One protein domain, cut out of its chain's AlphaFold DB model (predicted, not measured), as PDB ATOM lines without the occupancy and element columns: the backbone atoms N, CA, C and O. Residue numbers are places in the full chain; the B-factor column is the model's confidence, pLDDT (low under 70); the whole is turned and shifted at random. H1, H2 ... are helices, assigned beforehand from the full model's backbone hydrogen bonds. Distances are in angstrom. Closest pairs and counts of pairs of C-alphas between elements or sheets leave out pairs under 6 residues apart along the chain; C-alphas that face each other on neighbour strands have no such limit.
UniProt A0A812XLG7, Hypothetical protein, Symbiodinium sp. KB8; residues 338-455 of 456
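Overview. This is residues 338 to 455 of the 456 residues of the protein "Hypothetical protein" of Symbiodinium sp. KB8 (UniProt A0A812XLG7). H1, H5 and H6 pack together as a three-helix bundle, and the short helices H2, H3 and H4 lie on the side of H1 and H5 away from H6. Residues 450 to 455 stick out. The printed part has 118 residues with six named helices, H1 to H6 in order, and no named strand: all helix, compact, radius of gyration of the C-alphas 13.6 A, spans 43 by 30 by 26 A.

Along the chain. Find C-alpha 343 at (44.020, 48.621, 35.358); H1 runs from there to 357, 21.1 A. Then come H2, 363 to 371; H3, 385 to 389; H4, 391 to 400; H5, 407 to 428, 29.9 A; and H6, 432 to 453, 29.5 A, ending at C-alpha (42.210, 28.120, 44.800).

Arrangement. H1 touches H6, closest C-alphas Ser 347 and Phe 438, 5.8 A. H5 and H6 form a hairpin, at 41 degrees. H2 touches H3, closest C-alphas Glu 368 and Lys 386, 5.0 A. H4 touches no helix. O i to N i+4 pairs are all within hydrogen-bond range in H1, H2 and H4, 13 of 18 in H5, 15 of 18 in H6, 0 of 1 in H3, which has 2 of 2 O i to N i+3.

Size, cuts and confidence. The printed part has no cut; link H2 to H3 is long; pLDDT is under 70 at 450 to 455.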
ATOM      1  N   CYS A 338      45.435  43.508  33.927       91.75
ATOM      2  CA  CYS A 338      44.997  43.988  35.238       91.75
ATOM      3  C   CYS A 338      46.160  44.209  36.210       91.75
ATOM      4  O   CYS A 338      46.169  45.219  36.911       91.75
ATOM      5  N   LEU A 339      47.134  43.292  36.268       91.81
ATOM      6  CA  LEU A 339      48.120  43.228  37.358       91.81
ATOM      7  C   LEU A 339      49.494  43.800  36.997       91.81
ATOM      8  O   LEU A 339      50.160  44.385  37.853       91.81
ATOM      9  N   SER A 340      49.946  43.632  35.752       88.81
ATOM     10  CA  SER A 340      51.290  44.048  35.323       88.81
ATOM     11  C   SER A 340      51.333  45.527  34.927       88.81
ATOM     12  O   SER A 340      51.417  45.881  33.753       88.81
ATOM     13  N   ASN A 341      51.263  46.423  35.919       85.75
ATOM     14  CA  ASN A 341      51.069  47.868  35.707       85.75
ATOM     15  C   ASN A 341      49.812  48.194  34.880       85.75
ATOM     16  O   ASN A 341      49.828  49.149  34.095       85.75
ATOM     17  N   GLY A 342      48.783  47.361  35.044       89.44
ATOM     18  CA  GLY A 342      47.512  47.432  34.342       89.44
ATOM     19  C   GLY A 342      46.439  48.189  35.123       89.44
ATOM     20  O   GLY A 342      46.725  49.008  35.996       89.44
ATOM     21  N   THR A 343      45.179  47.873  34.840       91.88
ATOM     22  CA  THR A 343      44.020  48.621  35.358       91.88
ATOM     23  C   THR A 343      43.909  48.637  36.886       91.88
ATOM     24  O   THR A 343      43.449  49.628  37.458       91.88
ATOM     25  N   LEU A 344      44.363  47.589  37.587       94.31
ATOM     26  CA  LEU A 344      44.351  47.569  39.053       94.31
ATOM     27  C   LEU A 344      45.432  48.485  39.647       94.31
ATOM     28  O   LEU A 344      45.209  49.094  40.696       94.31
ATOM     29  N   SER A 345      46.571  48.649  38.967       94.19
ATOM     30  CA  SER A 345      47.601  49.631  39.338       94.19
ATOM     31  C   SER A 345      47.085  51.066  39.222       94.19
ATOM     32  O   SER A 345      47.367  51.888  40.100       94.19
ATOM     33  N   ASP A 346      46.306  51.361  38.180       93.75
ATOM     34  CA  ASP A 346      45.675  52.672  37.998       93.75
ATOM     35  C   ASP A 346      44.599  52.908  39.065       93.75
ATOM     36  O   ASP A 346      44.618  53.924  39.761       93.75
ATOM     37  N   SER A 347      43.711  51.929  39.273       95.44
ATOM     38  CA  SER A 347      42.657  51.996  40.292       95.44
ATOM     39  C   SER A 347      43.225  52.199  41.703       95.44
ATOM     40  O   SER A 347      42.744  53.053  42.449       95.44
ATOM     41  N   THR A 348      44.301  51.480  42.043       96.56
ATOM     42  CA  THR A 348      45.018  51.631  43.319       96.56
ATOM     43  C   THR A 348      45.554  53.050  43.484       96.56
ATOM     44  O   THR A 348      45.346  53.682  44.518       96.56
ATOM     45  N   TRP A 349      46.233  53.580  42.464       96.56
ATOM     46  CA  TRP A 349      46.806  54.921  42.531       96.56
ATOM     47  C   TRP A 349      45.743  56.007  42.684       96.56
ATOM     48  O   TRP A 349      45.885  56.887  43.538       96.56
ATOM     49  N   LEU A 350      44.674  55.925  41.890       95.75
ATOM     50  CA  LEU A 350      43.566  56.875  41.920       95.75
ATOM     51  C   LEU A 350      42.882  56.879  43.289       95.75
ATOM     52  O   LEU A 350      42.698  57.948  43.870       95.75
ATOM     53  N   LEU A 351      42.586  55.701  43.851       97.06
ATOM     54  CA  LEU A 351      41.972  55.599  45.173       97.06
ATOM     55  C   LEU A 351      42.870  56.182  46.271       97.06
ATOM     56  O   LEU A 351      42.395  56.951  47.108       97.06
ATOM     57  N   LEU A 352      44.156  55.823  46.296       96.06
ATOM     58  CA  LEU A 352      45.066  56.276  47.353       96.06
ATOM     59  C   LEU A 352      45.352  57.778  47.264       96.06
ATOM     60  O   LEU A 352      45.437  58.445  48.295       96.06
ATOM     61  N   THR A 353      45.435  58.323  46.050       95.50
ATOM     62  CA  THR A 353      45.563  59.769  45.831       95.50
ATOM     63  C   THR A 353      44.300  60.494  46.293       95.50
ATOM     64  O   THR A 353      44.397  61.398  47.118       95.50
ATOM     65  N   ALA A 354      43.114  60.026  45.888       96.12
ATOM     66  CA  ALA A 354      41.847  60.592  46.349       96.12
ATOM     67  C   ALA A 354      41.718  60.534  47.882       96.12
ATOM     68  O   ALA A 354      41.297  61.497  48.515       96.12
ATOM     69  N   THR A 355      42.149  59.430  48.500       95.69
ATOM     70  CA  THR A 355      42.146  59.241  49.962       95.69
ATOM     71  C   THR A 355      43.052  60.238  50.674       95.69
ATOM     72  O   THR A 355      42.667  60.817  51.695       95.69
ATOM     73  N   LYS A 356      44.243  60.478  50.120       94.88
ATOM     74  CA  LYS A 356      45.165  61.497  50.615       94.88
ATOM     75  C   LYS A 356      44.546  62.893  50.530       94.88
ATOM     76  O   LYS A 356      44.575  63.627  51.520       94.88
ATOM     77  N   ASP A 357      43.976  63.232  49.379       95.19
ATOM     78  CA  ASP A 357      43.420  64.559  49.098       95.19
ATOM     79  C   ASP A 357      42.144  64.836  49.909       95.19
ATOM     80  O   ASP A 357      41.912  65.965  50.334       95.19
ATOM     81  N   HIS A 358      41.369  63.795  50.229       93.38
ATOM     82  CA  HIS A 358      40.196  63.873  51.104       93.38
ATOM     83  C   HIS A 358      40.544  64.095  52.590       93.38
ATOM     84  O   HIS A 358      39.658  64.352  53.402       93.38
ATOM     85  N   GLY A 359      41.824  64.012  52.970       91.94
ATOM     86  CA  GLY A 359      42.296  64.380  54.308       91.94
ATOM     87  C   GLY A 359      43.095  63.303  55.037       91.94
ATOM     88  O   GLY A 359      43.715  63.609  56.058       91.94
ATOM     89  N   PHE A 360      43.176  62.073  54.519       93.12
ATOM     90  CA  PHE A 360      44.051  61.044  55.089       93.12
ATOM     91  C   PHE A 360      45.487  61.204  54.558       93.12
ATOM     92  O   PHE A 360      46.007  60.370  53.816       93.12
ATOM     93  N   LYS A 361      46.133  62.313  54.940       90.69
ATOM     94  CA  LYS A 361      47.405  62.793  54.363       90.69
ATOM     95  C   LYS A 361      48.537  61.757  54.368       90.69
ATOM     96  O   LYS A 361      49.309  61.700  53.411       90.69
ATOM     97  N   ASP A 362      48.588  60.919  55.401       92.81
ATOM     98  CA  ASP A 362      49.631  59.911  55.611       92.81
ATOM     99  C   ASP A 362      49.203  58.495  55.185       92.81
ATOM    100  O   ASP A 362      49.752  57.508  55.677       92.81
ATOM    101  N   VAL A 363      48.221  58.356  54.282       94.12
ATOM    102  CA  VAL A 363      47.698  57.044  53.849       94.12
ATOM    103  C   VAL A 363      48.798  56.096  53.354       94.12
ATOM    104  O   VAL A 363      48.801  54.927  53.727       94.12
ATOM    105  N   PHE A 364      49.783  56.588  52.595       94.38
ATOM    106  CA  PHE A 364      50.885  55.763  52.081       94.38
ATOM    107  C   PHE A 364      51.828  55.277  53.191       94.38
ATOM    108  O   PHE A 364      52.178  54.101  53.223       94.38
ATOM    109  N   VAL A 365      52.182  56.153  54.138       94.31
ATOM    110  CA  VAL A 365      53.014  55.805  55.308       94.31
ATOM    111  C   VAL A 365      52.266  54.845  56.234       94.31
ATOM    112  O   VAL A 365      52.847  53.942  56.833       94.31
ATOM    113  N   THR A 366      50.951  55.028  56.352       94.94
ATOM    114  CA  THR A 366      50.093  54.124  57.116       94.94
ATOM    115  C   THR A 366      50.045  52.752  56.460       94.94
ATOM    116  O   THR A 366      50.209  51.756  57.157       94.94
ATOM    117  N   LEU A 367      49.878  52.689  55.136       95.56
ATOM    118  CA  LEU A 367      49.864  51.437  54.383       95.56
ATOM    119  C   LEU A 367      51.190  50.687  54.469       95.56
ATOM    120  O   LEU A 367      51.159  49.479  54.667       95.56
ATOM    121  N   GLU A 368      52.331  51.380  54.407       95.69
ATOM    122  CA  GLU A 368      53.654  50.773  54.608       95.69
ATOM    123  C   GLU A 368      53.719  49.976  55.920       95.69
ATOM    124  O   GLU A 368      54.140  48.821  55.934       95.69
ATOM    125  N   LYS A 369      53.262  50.581  57.023       95.44
ATOM    126  CA  LYS A 369      53.209  49.929  58.339       95.44
ATOM    127  C   LYS A 369      52.127  48.860  58.397       95.44
ATOM    128  O   LYS A 369      52.322  47.831  59.029       95.44
ATOM    129  N   TYR A 370      50.991  49.112  57.755       95.81
ATOM    130  CA  TYR A 370      49.839  48.223  57.766       95.81
ATOM    131  C   TYR A 370      50.160  46.885  57.113       95.81
ATOM    132  O   TYR A 370      49.902  45.850  57.715       95.81
ATOM    133  N   VAL A 371      50.752  46.891  55.913       95.44
ATOM    134  CA  VAL A 371      51.097  45.655  55.193       95.44
ATOM    135  C   VAL A 371      52.174  44.840  55.912       95.44
ATOM    136  O   VAL A 371      52.204  43.625  55.757       95.44
ATOM    137  N   ASP A 372      53.014  45.484  56.729       93.38
ATOM    138  CA  ASP A 372      54.050  44.837  57.552       93.38
ATOM    139  C   ASP A 372      53.456  43.999  58.703       93.38
ATOM    140  O   ASP A 372      54.122  43.124  59.247       93.38
ATOM    141  N   LEU A 373      52.188  44.237  59.068       94.75
ATOM    142  CA  LEU A 373      51.471  43.457  60.085       94.75
ATOM    143  C   LEU A 373      50.930  42.122  59.549       94.75
ATOM    144  O   LEU A 373      50.492  41.280  60.332       94.75
ATOM    145  N   TRP A 374      50.921  41.925  58.228       94.12
ATOM    146  CA  TRP A 374      50.354  40.733  57.603       94.12
ATOM    147  C   TRP A 374      51.411  39.649  57.424       94.12
ATOM    148  O   TRP A 374      52.504  39.889  56.916       94.12
ATOM    149  N   THR A 375      51.055  38.419  57.787       92.06
ATOM    150  CA  THR A 375      51.885  37.244  57.501       92.06
ATOM    151  C   THR A 375      51.466  36.645  56.165       92.06
ATOM    152  O   THR A 375      50.327  36.213  56.002       92.06
ATOM    153  N   LEU A 376      52.389  36.627  55.203       90.38
ATOM    154  CA  LEU A 376      52.145  36.049  53.881       90.38
ATOM    155  C   LEU A 376      52.303  34.519  53.900       90.38
ATOM    156  O   LEU A 376      53.132  34.004  54.657       90.38
ATOM    157  N   PRO A 377      51.582  33.783  53.031       88.06
ATOM    158  CA  PRO A 377      51.834  32.361  52.820       88.06
ATOM    159  C   PRO A 377      53.285  32.097  52.401       88.06
ATOM    160  O   PRO A 377      53.907  32.920  51.725       88.06
ATOM    161  N   ALA A 378      53.816  30.920  52.747       88.06
ATOM    162  CA  ALA A 378      55.215  30.563  52.490       88.06
ATOM    163  C   ALA A 378      55.616  30.696  51.008       88.06
ATOM    164  O   ALA A 378      56.713  31.163  50.705       88.06
ATOM    165  N   SER A 379      54.704  30.369  50.085       83.81
ATOM    166  CA  SER A 379      54.891  30.523  48.635       83.81
ATOM    167  C   SER A 379      55.173  31.969  48.201       83.81
ATOM    168  O   SER A 379      55.874  32.193  47.216       83.81
ATOM    169  N   PHE A 380      54.697  32.959  48.959       86.81
ATOM    170  CA  PHE A 380      54.842  34.387  48.666       86.81
ATOM    171  C   PHE A 380      55.831  35.102  49.601       86.81
ATOM    172  O   PHE A 380      55.986  36.315  49.512       86.81
ATOM    173  N   ALA A 381      56.561  34.380  50.461       84.56
ATOM    174  CA  ALA A 381      57.462  34.974  51.461       84.56
ATOM    175  C   ALA A 381      58.618  35.813  50.868       84.56
ATOM    176  O   ALA A 381      59.215  36.655  51.555       84.56
ATOM    177  N   HIS A 382      58.941  35.585  49.592       87.81
ATOM    178  CA  HIS A 382      59.933  36.347  48.834       87.81
ATOM    179  C   HIS A 382      59.440  37.755  48.449       87.81
ATOM    180  O   HIS A 382      60.260  38.639  48.205       87.81
ATOM    181  N   ILE A 383      58.125  37.990  48.438       91.75
ATOM    182  CA  ILE A 383      57.513  39.282  48.118       91.75
ATOM    183  C   ILE A 383      57.477  40.134  49.387       91.75
ATOM    184  O   ILE A 383      56.951  39.728  50.421       91.75
ATOM    185  N   LYS A 384      58.048  41.340  49.322       92.25
ATOM    186  CA  LYS A 384      58.120  42.269  50.457       92.25
ATOM    187  C   LYS A 384      57.192  43.458  50.224       92.25
ATOM    188  O   LYS A 384      57.614  44.474  49.680       92.25
ATOM    189  N   LEU A 385      55.933  43.331  50.654       94.50
ATOM    190  CA  LEU A 385      54.894  44.350  50.427       94.50
ATOM    191  C   LEU A 385      55.273  45.735  50.961       94.50
ATOM    192  O   LEU A 385      54.994  46.736  50.310       94.50
ATOM    193  N   LYS A 386      55.962  45.799  52.106       93.94
ATOM    194  CA  LYS A 386      56.449  47.057  52.688       93.94
ATOM    195  C   LYS A 386      57.292  47.877  51.706       93.94
ATOM    196  O   LYS A 386      57.116  49.087  51.607       93.94
ATOM    197  N   LEU A 387      58.148  47.210  50.924       93.69
ATOM    198  CA  LEU A 387      59.051  47.874  49.977       93.69
ATOM    199  C   LEU A 387      58.297  48.603  48.854       93.69
ATOM    200  O   LEU A 387      58.851  49.502  48.227       93.69
ATOM    201  N   LEU A 388      57.030  48.251  48.604       94.12
ATOM    202  CA  LEU A 388      56.192  48.916  47.601       94.12
ATOM    203  C   LEU A 388      55.878  50.372  47.974       94.12
ATOM    204  O   LEU A 388      55.628  51.183  47.084       94.12
ATOM    205  N   PHE A 389      55.935  50.708  49.265       95.00
ATOM    206  CA  PHE A 389      55.603  52.029  49.799       95.00
ATOM    207  C   PHE A 389      56.835  52.879  50.145       95.00
ATOM    208  O   PHE A 389      56.694  54.013  50.598       95.00
ATOM    209  N   GLU A 390      58.049  52.388  49.880       92.19
ATOM    210  CA  GLU A 390      59.275  53.162  50.089       92.19
ATOM    211  C   GLU A 390      59.319  54.431  49.229       92.19
ATOM    212  O   GLU A 390      58.886  54.452  48.074       92.19
ATOM    213  N   ASN A 391      59.975  55.475  49.741       90.38
ATOM    214  CA  ASN A 391      60.081  56.784  49.085       90.38
ATOM    215  C   ASN A 391      60.517  56.712  47.611       90.38
ATOM    216  O   ASN A 391      59.971  57.422  46.763       90.38
ATOM    217  N   LYS A 392      61.481  55.841  47.275       91.88
ATOM    218  CA  LYS A 392      61.961  55.673  45.893       91.88
ATOM    219  C   LYS A 392      60.877  55.095  44.977       91.88
ATOM    220  O   LYS A 392      60.717  55.570  43.852       91.88
ATOM    221  N   ARG A 393      60.130  54.091  45.450       90.81
ATOM    222  CA  ARG A 393      59.006  53.493  44.714       90.81
ATOM    223  C   ARG A 393      57.863  54.489  44.589       90.81
ATOM    224  O   ARG A 393      57.403  54.723  43.478       90.81
ATOM    225  N   MET A 394      57.508  55.172  45.674       93.88
ATOM    226  CA  MET A 394      56.442  56.173  45.677       93.88
ATOM    227  C   MET A 394      56.718  57.350  44.746       93.88
ATOM    228  O   MET A 394      55.809  57.793  44.042       93.88
ATOM    229  N   LYS A 395      57.971  57.816  44.666       93.25
ATOM    230  CA  LYS A 395      58.379  58.804  43.661       93.25
ATOM    231  C   LYS A 395      58.152  58.274  42.241       93.25
ATOM    232  O   LYS A 395      57.514  58.941  41.441       93.25
ATOM    233  N   SER A 396      58.587  57.044  41.959       93.06
ATOM    234  CA  SER A 396      58.393  56.403  40.649       93.06
ATOM    235  C   SER A 396      56.917  56.194  40.281       93.06
ATOM    236  O   SER A 396      56.577  56.276  39.097       93.06
ATOM    237  N   CYS A 397      56.050  55.922  41.263       93.06
ATOM    238  CA  CYS A 397      54.600  55.836  41.077       93.06
ATOM    239  C   CYS A 397      54.004  57.208  40.749       93.06
ATOM    240  O   CYS A 397      53.267  57.341  39.774       93.06
ATOM    241  N   LYS A 398      54.394  58.239  41.511       93.25
ATOM    242  CA  LYS A 398      53.962  59.625  41.292       93.25
ATOM    243  C   LYS A 398      54.345  60.126  39.905       93.25
ATOM    244  O   LYS A 398      53.485  60.641  39.201       93.25
ATOM    245  N   ASP A 399      55.600  59.928  39.508       92.88
ATOM    246  CA  ASP A 399      56.114  60.368  38.207       92.88
ATOM    247  C   ASP A 399      55.389  59.683  37.034       92.88
ATOM    248  O   ASP A 399      55.338  60.225  35.936       92.88
ATOM    249  N   ALA A 400      54.816  58.495  37.255       89.38
ATOM    250  CA  ALA A 400      54.065  57.760  36.239       89.38
ATOM    251  C   ALA A 400      52.540  57.891  36.352       89.38
ATOM    252  O   ALA A 400      51.845  57.325  35.513       89.38
ATOM    253  N   GLY A 401      52.023  58.551  37.392       90.69
ATOM    254  CA  GLY A 401      50.586  58.627  37.659       90.69
ATOM    255  C   GLY A 401      49.911  57.270  37.897       90.69
ATOM    256  O   GLY A 401      48.715  57.152  37.652       90.69
ATOM    257  N   LYS A 402      50.658  56.247  38.342       92.81
ATOM    258  CA  LYS A 402      50.134  54.889  38.586       92.81
ATOM    259  C   LYS A 402      50.920  54.122  39.641       92.81
ATOM    260  O   LYS A 402      52.108  54.375  39.848       92.81
ATOM    261  N   PHE A 403      50.287  53.136  40.277       95.31
ATOM    262  CA  PHE A 403      50.913  52.344  41.334       95.31
ATOM    263  C   PHE A 403      51.744  51.208  40.726       95.31
ATOM    264  O   PHE A 403      51.218  50.167  40.338       95.31
ATOM    265  N   LYS A 404      53.054  51.439  40.588       93.44
ATOM    266  CA  LYS A 404      53.962  50.530  39.883       93.44
ATOM    267  C   LYS A 404      54.261  49.267  40.676       93.44
ATOM    268  O   LYS A 404      54.935  49.315  41.706       93.44
ATOM    269  N   THR A 405      53.879  48.139  40.103       91.94
ATOM    270  CA  THR A 405      54.051  46.803  40.672       91.94
ATOM    271  C   THR A 405      54.272  45.794  39.556       91.94
ATOM    272  O   THR A 405      53.762  45.940  38.445       91.94
ATOM    273  N   THR A 406      55.019  44.740  39.854       91.56
ATOM    274  CA  THR A 406      54.944  43.490  39.094       91.56
ATOM    275  C   THR A 406      53.592  42.817  39.337       91.56
ATOM    276  O   THR A 406      52.906  43.116  40.319       91.56
ATOM    277  N   ALA A 407      53.215  41.879  38.467       90.94
ATOM    278  CA  ALA A 407      51.956  41.158  38.617       90.94
ATOM    279  C   ALA A 407      51.864  40.416  39.961       90.94
ATOM    280  O   ALA A 407      50.863  40.546  40.660       90.94
ATOM    281  N   SER A 408      52.930  39.718  40.368       90.69
ATOM    282  CA  SER A 408      52.974  38.991  41.644       90.69
ATOM    283  C   SER A 408      52.894  39.922  42.858       90.69
ATOM    284  O   SER A 408      52.201  39.604  43.825       90.69
ATOM    285  N   GLU A 409      53.556  41.086  42.815       93.75
ATOM    286  CA  GLU A 409      53.453  42.105  43.874       93.75
ATOM    287  C   GLU A 409      52.013  42.618  44.009       93.75
ATOM    288  O   GLU A 409      51.487  42.649  45.121       93.75
ATOM    289  N   MET A 410      51.357  42.971  42.895       94.81
ATOM    290  CA  MET A 410      49.972  43.454  42.912       94.81
ATOM    291  C   MET A 410      49.003  42.380  43.398       94.81
ATOM    292  O   MET A 410      48.152  42.651  44.240       94.81
ATOM    293  N   LEU A 411      49.152  41.151  42.908       92.06
ATOM    294  CA  LEU A 411      48.302  40.028  43.290       92.06
ATOM    295  C   LEU A 411      48.392  39.731  44.792       92.06
ATOM    296  O   LEU A 411      47.378  39.472  45.434       92.06
ATOM    297  N   THR A 412      49.594  39.842  45.363       93.00
ATOM    298  CA  THR A 412      49.830  39.654  46.803       93.00
ATOM    299  C   THR A 412      49.289  40.826  47.627       93.00
ATOM    300  O   THR A 412      48.757  40.627  48.717       93.00
ATOM    301  N   LEU A 413      49.407  42.056  47.117       95.00
ATOM    302  CA  LEU A 413      48.928  43.264  47.792       95.00
ATOM    303  C   LEU A 413      47.397  43.378  47.784       95.00
ATOM    304  O   LEU A 413      46.819  43.843  48.766       95.00
ATOM    305  N   ASN A 414      46.750  42.983  46.686       95.12
ATOM    306  CA  ASN A 414      45.330  43.214  46.421       95.12
ATOM    307  C   ASN A 414      44.393  42.821  47.584       95.12
ATOM    308  O   ASN A 414      43.646  43.697  48.022       95.12
ATOM    309  N   PRO A 415      44.430  41.595  48.149       93.94
ATOM    310  CA  PRO A 415      43.517  41.225  49.236       93.94
ATOM    311  C   PRO A 415      43.748  42.046  50.515       93.94
ATOM    312  O   PRO A 415      42.790  42.465  51.168       93.94
ATOM    313  N   VAL A 416      45.011  42.344  50.849       95.88
ATOM    314  CA  VAL A 416      45.375  43.175  52.010       95.88
ATOM    315  C   VAL A 416      44.859  44.602  51.828       95.88
ATOM    316  O   VAL A 416      44.260  45.182  52.737       95.88
ATOM    317  N   LEU A 417      45.048  45.160  50.631       96.94
ATOM    318  CA  LEU A 417      44.575  46.495  50.295       96.94
ATOM    319  C   LEU A 417      43.043  46.553  50.271       96.94
ATOM    320  O   LEU A 417      42.464  47.476  50.831       96.94
ATOM    321  N   ALA A 418      42.365  45.558  49.702       97.06
ATOM    322  CA  ALA A 418      40.907  45.486  49.688       97.06
ATOM    323  C   ALA A 418      40.314  45.397  51.097       97.06
ATOM    324  O   ALA A 418      39.272  45.999  51.369       97.06
ATOM    325  N   PHE A 419      40.975  44.695  52.019       97.19
ATOM    326  CA  PHE A 419      40.589  44.708  53.424       97.19
ATOM    327  C   PHE A 419      40.796  46.097  54.052       97.19
ATOM    328  O   PHE A 419      39.844  46.647  54.603       97.19
ATOM    329  N   PHE A 420      41.966  46.724  53.863       97.00
ATOM    330  CA  PHE A 420      42.236  48.089  54.336       97.00
ATOM    331  C   PHE A 420      41.204  49.107  53.826       97.00
ATOM    332  O   PHE A 420      40.696  49.925  54.592       97.00
ATOM    333  N   VAL A 421      40.847  49.046  52.542       97.19
ATOM    334  CA  VAL A 421      39.849  49.938  51.939       97.19
ATOM    335  C   VAL A 421      38.492  49.773  52.623       97.19
ATOM    336  O   VAL A 421      37.870  50.773  52.983       97.19
ATOM    337  N   ARG A 422      38.052  48.533  52.876       96.56
ATOM    338  CA  ARG A 422      36.788  48.259  53.578       96.56
ATOM    339  C   ARG A 422      36.814  48.774  55.020       96.56
ATOM    340  O   ARG A 422      35.868  49.437  55.439       96.56
ATOM    341  N   THR A 423      37.883  48.507  55.770       95.25
ATOM    342  CA  THR A 423      37.915  48.735  57.226       95.25
ATOM    343  C   THR A 423      38.410  50.113  57.645       95.25
ATOM    344  O   THR A 423      38.062  50.582  58.725       95.25
ATOM    345  N   CYS A 424      39.246  50.764  56.837       93.06
ATOM    346  CA  CYS A 424      39.929  51.999  57.227       93.06
ATOM    347  C   CYS A 424      39.446  53.229  56.452       93.06
ATOM    348  O   CYS A 424      39.514  54.332  56.997       93.06
ATOM    349  N   ILE A 425      38.952  53.048  55.221       94.25
ATOM    350  CA  ILE A 425      38.462  54.145  54.373       94.25
ATOM    351  C   ILE A 425      36.932  54.130  54.335       94.25
ATOM    352  O   ILE A 425      36.289  55.045  54.850       94.25
ATOM    353  N   LEU A 426      36.340  53.056  53.805       94.00
ATOM    354  CA  LEU A 426      34.896  52.961  53.591       94.00
ATOM    355  C   LEU A 426      34.109  52.952  54.908       94.00
ATOM    356  O   LEU A 426      33.089  53.628  55.006       94.00
ATOM    357  N   ALA A 427      34.597  52.254  55.941       92.06
ATOM    358  CA  ALA A 427      33.968  52.230  57.267       92.06
ATOM    359  C   ALA A 427      33.854  53.619  57.928       92.06
ATOM    360  O   ALA A 427      33.007  53.816  58.794       92.06
ATOM    361  N   LYS A 428      34.677  54.593  57.514       88.62
ATOM    362  CA  LYS A 428      34.597  55.987  57.978       88.62
ATOM    363  C   LYS A 428      33.647  56.853  57.141       88.62
ATOM    364  O   LYS A 428      33.526  58.044  57.405       88.62
ATOM    365  N   GLY A 429      32.991  56.274  56.134       85.12
ATOM    366  CA  GLY A 429      32.110  56.984  55.205       85.12
ATOM    367  C   GLY A 429      32.849  57.805  54.144       85.12
ATOM    368  O   GLY A 429      32.224  58.625  53.475       85.12
ATOM    369  N   PHE A 430      34.161  57.610  53.975       87.88
ATOM    370  CA  PHE A 430      34.964  58.369  53.015       87.88
ATOM    371  C   PHE A 430      34.923  57.731  51.625       87.88
ATOM    372  O   PHE A 430      35.020  56.511  51.499       87.88
ATOM    373  N   LEU A 431      34.832  58.570  50.583       93.19
ATOM    374  CA  LEU A 431      35.069  58.191  49.179       93.19
ATOM    375  C   LEU A 431      34.317  56.920  48.742       93.19
ATOM    376  O   LEU A 431      34.893  55.982  48.186       93.19
ATOM    377  N   ALA A 432      33.020  56.845  49.056       94.81
ATOM    378  CA  ALA A 432      32.235  55.624  48.873       94.81
ATOM    379  C   ALA A 432      32.174  55.151  47.407       94.81
ATOM    380  O   ALA A 432      32.101  53.950  47.145       94.81
ATOM    381  N   SER A 433      32.175  56.066  46.436       94.38
ATOM    382  CA  SER A 433      32.225  55.754  45.000       94.38
ATOM    383  C   SER A 433      33.553  55.123  44.594       94.38
ATOM    384  O   SER A 433      33.570  54.068  43.966       94.38
ATOM    385  N   GLU A 434      34.657  55.738  44.995       95.38
ATOM    386  CA  GLU A 434      36.024  55.368  44.652       95.38
ATOM    387  C   GLU A 434      36.398  54.043  45.316       95.38
ATOM    388  O   GLU A 434      36.927  53.143  44.663       95.38
ATOM    389  N   CYS A 435      36.041  53.879  46.596       97.00
ATOM    390  CA  CYS A 435      36.199  52.617  47.311       97.00
ATOM    391  C   CYS A 435      35.431  51.498  46.607       97.00
ATOM    392  O   CYS A 435      35.983  50.424  46.387       97.00
ATOM    393  N   ARG A 436      34.169  51.733  46.215       95.62
ATOM    394  CA  ARG A 436      33.381  50.728  45.485       95.62
ATOM    395  C   ARG A 436      34.009  50.390  44.137       95.62
ATOM    396  O   ARG A 436      34.103  49.210  43.829       95.62
ATOM    397  N   ALA A 437      34.476  51.376  43.374       94.69
ATOM    398  CA  ALA A 437      35.138  51.135  42.093       94.69
ATOM    399  C   ALA A 437      36.378  50.236  42.250       94.69
ATOM    400  O   ALA A 437      36.496  49.226  41.556       94.69
ATOM    401  N   PHE A 438      37.254  50.543  43.212       96.88
ATOM    402  CA  PHE A 438      38.420  49.709  43.510       96.88
ATOM    403  C   PHE A 438      38.029  48.301  43.974       96.88
ATOM    404  O   PHE A 438      38.574  47.314  43.487       96.88
ATOM    405  N   LEU A 439      37.062  48.181  44.888       96.94
ATOM    406  CA  LEU A 439      36.634  46.882  45.410       96.94
ATOM    407  C   LEU A 439      35.988  45.999  44.334       96.94
ATOM    408  O   LEU A 439      36.151  44.787  44.392       96.94
ATOM    409  N   GLN A 440      35.300  46.579  43.346       94.94
ATOM    410  CA  GLN A 440      34.777  45.827  42.199       94.94
ATOM    411  C   GLN A 440      35.904  45.327  41.285       94.94
ATOM    412  O   GLN A 440      35.881  44.169  40.871       94.94
ATOM    413  N   MET A 441      36.929  46.149  41.030       93.75
ATOM    414  CA  MET A 441      38.130  45.708  40.303       93.75
ATOM    415  C   MET A 441      38.871  44.592  41.046       93.75
ATOM    416  O   MET A 441      39.278  43.600  40.443       93.75
ATOM    417  N   SER A 442      39.008  44.736  42.364       94.50
ATOM    418  CA  SER A 442      39.616  43.735  43.239       94.50
ATOM    419  C   SER A 442      38.835  42.416  43.208       94.50
ATOM    420  O   SER A 442      39.430  41.361  42.997       94.50
ATOM    421  N   PHE A 443      37.504  42.477  43.303       93.12
ATOM    422  CA  PHE A 443      36.626  41.309  43.233       93.12
ATOM    423  C   PHE A 443      36.693  40.596  41.875       93.12
ATOM    424  O   PHE A 443      36.727  39.370  41.823       93.12
ATOM    425  N   MET A 444      36.776  41.337  40.764       90.81
ATOM    426  CA  MET A 444      36.981  40.744  39.437       90.81
ATOM    427  C   MET A 444      38.283  39.930  39.378       90.81
ATOM    428  O   MET A 444      38.283  38.807  38.879       90.81
ATOM    429  N   VAL A 445      39.383  40.472  39.913       90.44
ATOM    430  CA  VAL A 445      40.667  39.758  40.000       90.44
ATOM    431  C   VAL A 445      40.552  38.525  40.899       90.44
ATOM    432  O   VAL A 445      41.054  37.465  40.535       90.44
ATOM    433  N   GLU A 446      39.858  38.629  42.034       87.06
ATOM    434  CA  GLU A 446      39.605  37.493  42.927       87.06
ATOM    435  C   GLU A 446      38.813  36.378  42.227       87.06
ATOM    436  O   GLU A 446      39.169  35.214  42.376       87.06
ATOM    437  N   LEU A 447      37.800  36.697  41.412       84.25
ATOM    438  CA  LEU A 447      37.050  35.698  40.634       84.25
ATOM    439  C   LEU A 447      37.937  34.961  39.623       84.25
ATOM    440  O   LEU A 447      37.823  33.745  39.475       84.25
ATOM    441  N   LEU A 448      38.832  35.689  38.953       81.88
ATOM    442  CA  LEU A 448      39.797  35.110  38.016       81.88
ATOM    443  C   LEU A 448      40.805  34.204  38.739       81.88
ATOM    444  O   LEU A 448      41.191  33.167  38.203       81.88
ATOM    445  N   GLN A 449      41.184  34.552  39.972       77.88
ATOM    446  CA  GLN A 449      42.107  33.758  40.781       77.88
ATOM    447  C   GLN A 449      41.447  32.572  41.501       77.88
ATOM    448  O   GLN A 449      42.089  31.541  41.690       77.88
ATOM    449  N   ALA A 450      40.178  32.683  41.905       66.81
ATOM    450  CA  ALA A 450      39.461  31.668  42.683       66.81
ATOM    451  C   ALA A 450      39.327  30.330  41.939       66.81
ATOM    452  O   ALA A 450      39.238  29.274  42.568       66.81
ATOM    453  N   VAL A 451      39.397  30.360  40.606       59.56
ATOM    454  CA  VAL A 451      39.505  29.163  39.764       59.56
ATOM    455  C   VAL A 451      40.744  28.321  40.120       59.56
ATOM    456  O   VAL A 451      40.687  27.097  40.031       59.56
ATOM    457  N   MET A 452      41.825  28.949  40.597       51.28
ATOM    458  CA  MET A 452      43.058  28.281  41.033       51.28
ATOM    459  C   MET A 452      42.999  27.766  42.482       51.28
ATOM    460  O   MET A 452      43.702  26.821  42.821       51.28
ATOM    461  N   ALA A 453      42.189  28.380  43.354       42.97
ATOM    462  CA  ALA A 453      42.210  28.120  44.800       42.97
ATOM    463  C   ALA A 453      41.397  26.888  45.241       42.97
ATOM    464  O   ALA A 453      41.648  26.358  46.316       42.97
ATOM    465  N   MET A 454      40.467  26.393  44.416       36.97
ATOM    466  CA  MET A 454      39.694  25.166  44.693       36.97
ATOM    467  C   MET A 454      40.484  23.859  44.446       36.97
ATOM    468  O   MET A 454      39.887  22.786  44.368       36.97
ATOM    469  N   LEU A 455      41.808  23.951  44.272       36.28
ATOM    470  CA  LEU A 455      42.734  22.827  44.074       36.28
ATOM    471  C   LEU A 455      43.510  22.433  45.346       36.28
ATOM    472  O   LEU A 455      44.278  21.470  45.308       36.28
TER     473      LEU A 455